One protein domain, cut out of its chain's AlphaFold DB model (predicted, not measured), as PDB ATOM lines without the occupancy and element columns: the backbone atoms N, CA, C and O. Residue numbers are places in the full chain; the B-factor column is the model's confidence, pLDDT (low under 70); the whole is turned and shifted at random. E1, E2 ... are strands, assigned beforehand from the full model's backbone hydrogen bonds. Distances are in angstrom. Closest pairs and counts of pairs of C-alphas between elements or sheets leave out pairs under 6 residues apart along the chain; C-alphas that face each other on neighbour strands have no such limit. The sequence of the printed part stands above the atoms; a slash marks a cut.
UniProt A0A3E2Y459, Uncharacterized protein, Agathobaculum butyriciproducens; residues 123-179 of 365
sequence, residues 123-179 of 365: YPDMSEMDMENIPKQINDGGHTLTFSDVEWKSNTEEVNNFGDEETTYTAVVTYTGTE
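Overview. This is residues 123 to 179 of the 365 residues of an uncharacterized protein of Agathobaculum butyriciproducens (UniProt A0A3E2Y459). A long twisted hairpin, E3 and E4, makes a rod; short E2 and E1 edge a sheet curled like part of a barrel. The all-strand printed part has 57 residues and one antiparallel sheet, E1, E4, E3, E2. These four strands form a Greek key; E2 to E4, antiparallel in turn, form a meander. It is only just loose, close to extended, radius of gyration of the C-alphas 15.2 A, spans 53 by 18 by 15 A.

Arrangement. E3, residues 143 to 158, pairs with E4, residues 165 to 179; N 153 and O 170 are within hydrogen-bond range, 2.9 A. E3 bends by 69 degrees at residue 146; its hairpin with E2, residues 137 to 140, has N 138 2.9 A from O 145. E1, residues 123 to 126, has N 123 2.8 A from O 171 of E4.

Along the chain. E1 begins at C-alpha 123, (-39.353, 9.273, 4.066); E4, 45.1 A long, ends at C-alpha 179, (-32.548, 1.744, 27.336).

Size, cuts and confidence. The printed part has no cut; pLDDT is under 70 at residues 159, 161 and 163.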
ATOM      1  N   TYR A 123     -38.333   8.294   4.425       94.88
ATOM      2  CA  TYR A 123     -39.353   9.273   4.066       94.88
ATOM      3  C   TYR A 123     -39.163   9.621   2.578       94.88
ATOM      4  O   TYR A 123     -38.282  10.425   2.263       94.88
ATOM      5  N   PRO A 124     -39.880   8.937   1.666       93.44
ATOM      6  CA  PRO A 124     -39.747   9.122   0.219       93.44
ATOM      7  C   PRO A 124     -40.582  10.300  -0.311       93.44
ATOM      8  O   PRO A 124     -41.316  10.938   0.442       93.44
ATOM      9  N   ASP A 125     -40.485  10.535  -1.625       89.56
ATOM     10  CA  ASP A 125     -41.316  11.463  -2.409       89.56
ATOM     11  C   ASP A 125     -41.241  12.932  -1.961       89.56
ATOM     12  O   ASP A 125     -42.219  13.679  -2.036       89.56
ATOM     13  N   MET A 126     -40.070  13.369  -1.490       88.88
ATOM     14  CA  MET A 126     -39.873  14.746  -1.034       88.88
ATOM     15  C   MET A 126     -39.338  15.627  -2.166       88.88
ATOM     16  O   MET A 126     -38.415  15.238  -2.880       88.88
ATOM     17  N   SER A 127     -39.911  16.821  -2.331       87.94
ATOM     18  CA  SER A 127     -39.529  17.765  -3.391       87.94
ATOM     19  C   SER A 127     -38.195  18.466  -3.125       87.94
ATOM     20  O   SER A 127     -37.536  18.914  -4.059       87.94
ATOM     21  N   GLU A 128     -37.790  18.570  -1.858       88.94
ATOM     22  CA  GLU A 128     -36.564  19.242  -1.421       88.94
ATOM     23  C   GLU A 128     -35.858  18.435  -0.320       88.94
ATOM     24  O   GLU A 128     -36.471  17.619   0.372       88.94
ATOM     25  N   MET A 129     -34.554  18.672  -0.138       92.44
ATOM     26  CA  MET A 129     -33.766  18.086   0.954       92.44
ATOM     27  C   MET A 129     -33.960  18.849   2.282       92.44
ATOM     28  O   MET A 129     -32.993  19.341   2.870       92.44
ATOM     29  N   ASP A 130     -35.203  18.995   2.743       91.62
ATOM     30  CA  ASP A 130     -35.535  19.693   3.992       91.62
ATOM     31  C   ASP A 130     -35.909  18.748   5.150       91.62
ATOM     32  O   ASP A 130     -36.205  17.569   4.979       91.62
ATOM     33  N   MET A 131     -35.866  19.265   6.379       91.94
ATOM     34  CA  MET A 131     -36.192  18.492   7.586       91.94
ATOM     35  C   MET A 131     -37.570  18.838   8.161       91.94
ATOM     36  O   MET A 131     -37.876  18.408   9.273       91.94
ATOM     37  N   GLU A 132     -38.384  19.645   7.474       90.50
ATOM     38  CA  GLU A 132     -39.630  20.181   8.038       90.50
ATOM     39  C   GLU A 132     -40.640  19.062   8.320       90.50
ATOM     40  O   GLU A 132     -41.282  19.048   9.373       90.50
ATOM     41  N   ASN A 133     -40.698  18.075   7.423       88.81
ATOM     42  CA  ASN A 133     -41.625  16.945   7.506       88.81
ATOM     43  C   ASN A 133     -41.028  15.692   8.169       88.81
ATOM     44  O   ASN A 133     -41.725  14.688   8.323       88.81
ATOM     45  N   ILE A 134     -39.762  15.737   8.595       94.75
ATOM     46  CA  ILE A 134     -39.106  14.616   9.272       94.75
ATOM     47  C   ILE A 134     -39.404  14.689  10.780       94.75
ATOM     48  O   ILE A 134     -39.045  15.671  11.440       94.75
ATOM     49  N   PRO A 135     -40.022  13.653  11.379       96.12
ATOM     50  CA  PRO A 135     -40.248  13.605  12.816       96.12
ATOM     51  C   PRO A 135     -38.946  13.758  13.602       96.12
ATOM     52  O   PRO A 135     -37.946  13.103  13.330       96.12
ATOM     53  N   LYS A 136     -38.958  14.582  14.652       96.56
ATOM     54  CA  LYS A 136     -37.802  14.696  15.562       96.56
ATOM     55  C   LYS A 136     -37.680  13.503  16.506       96.56
ATOM     56  O   LYS A 136     -36.620  13.287  17.087       96.56
ATOM     57  N   GLN A 137     -38.770  12.763  16.690       96.31
ATOM     58  CA  GLN A 137     -38.839  11.570  17.520       96.31
ATOM     59  C   GLN A 137     -39.798  10.560  16.905       96.31
ATOM     60  O   GLN A 137     -40.786  10.938  16.274       96.31
ATOM     61  N   ILE A 138     -39.528   9.285  17.151       97.06
ATOM     62  CA  ILE A 138     -40.406   8.176  16.787       97.06
ATOM     63  C   ILE A 138     -40.605   7.254  17.987       97.06
ATOM     64  O   ILE A 138     -39.780   7.222  18.901       97.06
ATOM     65  N   ASN A 139     -41.690   6.483  17.970       95.81
ATOM     66  CA  ASN A 139     -41.841   5.332  18.851       95.81
ATOM     67  C   ASN A 139     -41.476   4.065  18.070       95.81
ATOM     68  O   ASN A 139     -42.065   3.805  17.019       95.81
ATOM     69  N   ASP A 140     -40.510   3.303  18.568       94.06
ATOM     70  CA  ASP A 140     -40.096   2.026  17.990       94.06
ATOM     71  C   ASP A 140     -39.898   1.001  19.107       94.06
ATOM     72  O   ASP A 140     -39.243   1.280  20.111       94.06
ATOM     73  N   GLY A 141     -40.549  -0.159  18.994       89.31
ATOM     74  CA  GLY A 141     -40.508  -1.192  20.036       89.31
ATOM     75  C   GLY A 141     -41.021  -0.751  21.419       89.31
ATOM     76  O   GLY A 141     -40.709  -1.402  22.407       89.31
ATOM     77  N   GLY A 142     -41.790   0.343  21.515       90.25
ATOM     78  CA  GLY A 142     -42.221   0.934  22.788       90.25
ATOM     79  C   GLY A 142     -41.256   1.979  23.363       90.25
ATOM     80  O   GLY A 142     -41.591   2.626  24.357       90.25
ATOM     81  N   HIS A 143     -40.107   2.208  22.723       92.81
ATOM     82  CA  HIS A 143     -39.109   3.197  23.125       92.81
ATOM     83  C   HIS A 143     -39.233   4.471  22.290       92.81
ATOM     84  O   HIS A 143     -39.541   4.432  21.099       92.81
ATOM     85  N   THR A 144     -38.990   5.622  22.918       95.50
ATOM     86  CA  THR A 144     -38.932   6.905  22.204       95.50
ATOM     87  C   THR A 144     -37.508   7.128  21.717       95.50
ATOM     88  O   THR A 144     -36.604   7.312  22.530       95.50
ATOM     89  N   LEU A 145     -37.312   7.106  20.400       97.56
ATOM     90  CA  LEU A 145     -36.022   7.359  19.764       97.56
ATOM     91  C   LEU A 145     -36.005   8.775  19.195       97.56
ATOM     92  O   LEU A 145     -37.008   9.252  18.663       97.56
ATOM     93  N   THR A 146     -34.871   9.450  19.313       97.69
ATOM     94  CA  THR A 146     -34.675  10.824  18.846       97.69
ATOM     95  C   THR A 146     -33.908  10.819  17.538       97.69
ATOM     96  O   THR A 146     -33.022   9.994  17.337       97.69
ATOM     97  N   PHE A 147     -34.267  11.731  16.639       97.50
ATOM     98  CA  PHE A 147     -33.544  11.960  15.396       97.50
ATOM     99  C   PHE A 147     -32.044  12.112  15.688       97.50
ATOM    100  O   PHE A 147     -31.662  12.927  16.531       97.50
ATOM    101  N   SER A 148     -31.211  11.346  14.988       97.12
ATOM    102  CA  SER A 148     -29.756  11.378  15.138       97.12
ATOM    103  C   SER A 148     -29.072  11.848  13.865       97.12
ATOM    104  O   SER A 148     -28.213  12.721  13.934       97.12
ATOM    105  N   ASP A 149     -29.435  11.267  12.722       96.75
ATOM    106  CA  ASP A 149     -28.797  11.561  11.440       96.75
ATOM    107  C   ASP A 149     -29.760  11.342  10.268       96.75
ATOM    108  O   ASP A 149     -30.745  10.610  10.402       96.75
ATOM    109  N   VAL A 150     -29.477  11.958   9.121       96.31
ATOM    110  CA  VAL A 150     -30.228  11.757   7.876       96.31
ATOM    111  C   VAL A 150     -29.287  11.620   6.687       96.31
ATOM    112  O   VAL A 150     -28.426  12.462   6.446       96.31
ATOM    113  N   GLU A 151     -29.513  10.579   5.899       96.69
ATOM    114  CA  GLU A 151     -28.888  10.380   4.600       96.69
ATOM    115  C   GLU A 151     -29.920  10.625   3.498       96.69
ATOM    116  O   GLU A 151     -31.049  10.142   3.562       96.69
ATOM    117  N   TRP A 152     -29.535  11.368   2.465       95.44
ATOM    118  CA  TRP A 152     -30.424  11.747   1.373       95.44
ATOM    119  C   TRP A 152     -30.093  10.988   0.096       95.44
ATOM    120  O   TRP A 152     -28.946  10.976  -0.349       95.44
ATOM    121  N   LYS A 153     -31.116  10.405  -0.530       93.94
ATOM    122  CA  LYS A 153     -31.018   9.753  -1.840       93.94
ATOM    123  C   LYS A 153     -31.858  10.528  -2.849       93.94
ATOM    124  O   LYS A 153     -33.035  10.749  -2.599       93.94
ATOM    125  N   SER A 154     -31.269  10.936  -3.970       91.94
ATOM    126  CA  SER A 154     -32.000  11.539  -5.093       91.94
ATOM    127  C   SER A 154     -32.461  10.459  -6.066       91.94
ATOM    128  O   SER A 154     -31.652   9.615  -6.460       91.94
ATOM    129  N   ASN A 155     -33.719  10.512  -6.485       85.25
ATOM    130  CA  ASN A 155     -34.260   9.708  -7.569       85.25
ATOM    131  C   ASN A 155     -34.725  10.649  -8.685       85.25
ATOM    132  O   ASN A 155     -35.563  11.516  -8.449       85.25
ATOM    133  N   THR A 156     -34.156  10.503  -9.876       80.62
ATOM    134  CA  THR A 156     -34.517  11.313 -11.043       80.62
ATOM    135  C   THR A 156     -35.227  10.409 -12.032       80.62
ATOM    136  O   THR A 156     -34.636   9.444 -12.521       80.62
ATOM    137  N   GLU A 157     -36.492  10.710 -12.308       76.44
ATOM    138  CA  GLU A 157     -37.299   9.977 -13.279       76.44
ATOM    139  C   GLU A 157     -37.660  10.900 -14.451       76.44
ATOM    140  O   GLU A 157     -37.999  12.071 -14.265       76.44
ATOM    141  N   GLU A 158     -37.566  10.379 -15.676       70.56
ATOM    142  CA  GLU A 158     -38.049  11.079 -16.869       70.56
ATOM    143  C   GLU A 158     -39.574  10.942 -16.937       70.56
ATOM    144  O   GLU A 158     -40.112   9.847 -17.121       70.56
ATOM    145  N   VAL A 159     -40.284  12.058 -16.782       68.50
ATOM    146  CA  VAL A 159     -41.742  12.045 -16.566       68.50
ATOM    147  C   VAL A 159     -42.518  12.114 -17.884       68.50
ATOM    148  O   VAL A 159     -43.710  11.797 -17.939       68.50
ATOM    149  N   ASN A 160     -41.874  12.496 -18.993       71.25
ATOM    150  CA  ASN A 160     -42.537  12.586 -20.291       71.25
ATOM    151  C   ASN A 160     -41.598  12.432 -21.503       71.25
ATOM    152  O   ASN A 160     -40.381  12.544 -21.421       71.25
ATOM    153  N   ASN A 161     -42.198  12.245 -22.686       68.19
ATOM    154  CA  ASN A 161     -41.486  12.170 -23.971       68.19
ATOM    155  C   ASN A 161     -40.882  13.518 -24.438       68.19
ATOM    156  O   ASN A 161     -40.413  13.604 -25.574       68.19
ATOM    157  N   PHE A 162     -40.943  14.573 -23.616       76.00
ATOM    158  CA  PHE A 162     -40.335  15.881 -23.885       76.00
ATOM    159  C   PHE A 162     -39.004  16.080 -23.142       76.00
ATOM    160  O   PHE A 162     -38.330  17.074 -23.404       76.00
ATOM    161  N   GLY A 163     -38.594  15.117 -22.304       69.75
ATOM    162  CA  GLY A 163     -37.331  15.157 -21.564       69.75
ATOM    163  C   GLY A 163     -37.397  15.963 -20.267       69.75
ATOM    164  O   GLY A 163     -36.360  16.424 -19.801       69.75
ATOM    165  N   ASP A 164     -38.592  16.168 -19.701       74.88
ATOM    166  CA  ASP A 164     -38.715  16.786 -18.381       74.88
ATOM    167  C   ASP A 164     -38.318  15.769 -17.296       74.88
ATOM    168  O   ASP A 164     -38.943  14.712 -17.146       74.88
ATOM    169  N   GLU A 165     -37.264  16.101 -16.552       80.00
ATOM    170  CA  GLU A 165     -36.750  15.330 -15.419       80.00
ATOM    171  C   GLU A 165     -37.370  15.849 -14.118       80.00
ATOM    172  O   GLU A 165     -37.220  17.023 -13.770       80.00
ATOM    173  N   GLU A 166     -38.038  14.975 -13.365       82.69
ATOM    174  CA  GLU A 166     -38.457  15.275 -11.997       82.69
ATOM    175  C   GLU A 166     -37.497  14.583 -11.033       82.69
ATOM    176  O   GLU A 166     -37.277  13.373 -11.104       82.69
ATOM    177  N   THR A 167     -36.876  15.365 -10.149       86.94
ATOM    178  CA  THR A 167     -36.014  14.830  -9.093       86.94
ATOM    179  C   THR A 167     -36.779  14.834  -7.782       86.94
ATOM    180  O   THR A 167     -37.177  15.889  -7.296       86.94
ATOM    181  N   THR A 168     -36.952  13.653  -7.206       90.56
ATOM    182  CA  THR A 168     -37.492  13.451  -5.861       90.56
ATOM    183  C   THR A 168     -36.379  13.010  -4.918       90.56
ATOM    184  O   THR A 168     -35.340  12.490  -5.338       90.56
ATOM    185  N   TYR A 169     -36.573  13.229  -3.623       92.31
ATOM    186  CA  TYR A 169     -35.618  12.858  -2.590       92.31
ATOM    187  C   TYR A 169     -36.245  11.899  -1.579       92.31
ATOM    188  O   TYR A 169     -37.385  12.075  -1.151       92.31
ATOM    189  N   THR A 170     -35.457  10.918  -1.149       94.88
ATOM    190  CA  THR A 170     -35.778  10.025  -0.035       94.88
ATOM    191  C   THR A 170     -34.821  10.300   1.114       94.88
ATOM    192  O   THR A 170     -33.607  10.124   0.971       94.88
ATOM    193  N   ALA A 171     -35.364  10.703   2.262       96.06
ATOM    194  CA  ALA A 171     -34.609  10.847   3.499       96.06
ATOM    195  C   ALA A 171     -34.569   9.510   4.249       96.06
ATOM    196  O   ALA A 171     -35.593   9.015   4.719       96.06
ATOM    197  N   VAL A 172     -33.380   8.934   4.395       96.88
ATOM    198  CA  VAL A 172     -33.101   7.766   5.232       96.88
ATOM    199  C   VAL A 172     -32.614   8.273   6.583       96.88
ATOM    200  O   VAL A 172     -31.471   8.689   6.747       96.88
ATOM    201  N   VAL A 173     -33.511   8.288   7.558       97.69
ATOM    202  CA  VAL A 173     -33.277   8.907   8.860       97.69
ATOM    203  C   VAL A 173     -32.949   7.845   9.891       97.69
ATOM    204  O   VAL A 173     -33.715   6.898  10.084       97.69
ATOM    205  N   THR A 174     -31.845   8.041  10.601       97.62
ATOM    206  CA  THR A 174     -31.452   7.231  11.751       97.62
ATOM    207  C   THR A 174     -31.889   7.919  13.038       97.62
ATOM    208  O   THR A 174     -31.552   9.075  13.297       97.62
ATOM    209  N   TYR A 175     -32.621   7.187  13.869       97.81
ATOM    210  CA  TYR A 175     -33.047   7.584  15.202       97.81
ATOM    211  C   TYR A 175     -32.277   6.775  16.235       97.81
ATOM    212  O   TYR A 175     -32.109   5.567  16.070       97.81
ATOM    213  N   THR A 176     -31.835   7.425  17.306       97.00
ATOM    214  CA  THR A 176     -31.113   6.787  18.408       97.00
ATOM    215  C   THR A 176     -31.810   7.026  19.740       97.00
ATOM    216  O   THR A 176     -32.562   7.983  19.931       97.00
ATOM    217  N   GLY A 177     -31.589   6.123  20.681       95.00
ATOM    218  CA  GLY A 177     -32.085   6.234  22.044       95.00
ATOM    219  C   GLY A 177     -31.287   5.332  22.966       95.00
ATOM    220  O   GLY A 177     -30.380   4.633  22.524       95.00
ATOM    221  N   THR A 178     -31.621   5.344  24.249       93.75
ATOM    222  CA  THR A 178     -30.974   4.486  25.241       93.75
ATOM    223  C   THR A 178     -32.019   3.789  26.092       93.75
ATOM    224  O   THR A 178     -33.012   4.386  26.512       93.75
ATOM    225  N   GLU A 179     -31.788   2.510  26.359       93.38
ATOM    226  CA  GLU A 179     -32.548   1.744  27.336       93.38
ATOM    227  C   GLU A 179     -31.659   1.466  28.542       93.38
ATOM    228  O   GLU A 179     -30.636   0.793  28.427       93.38
TER     229      GLU A 179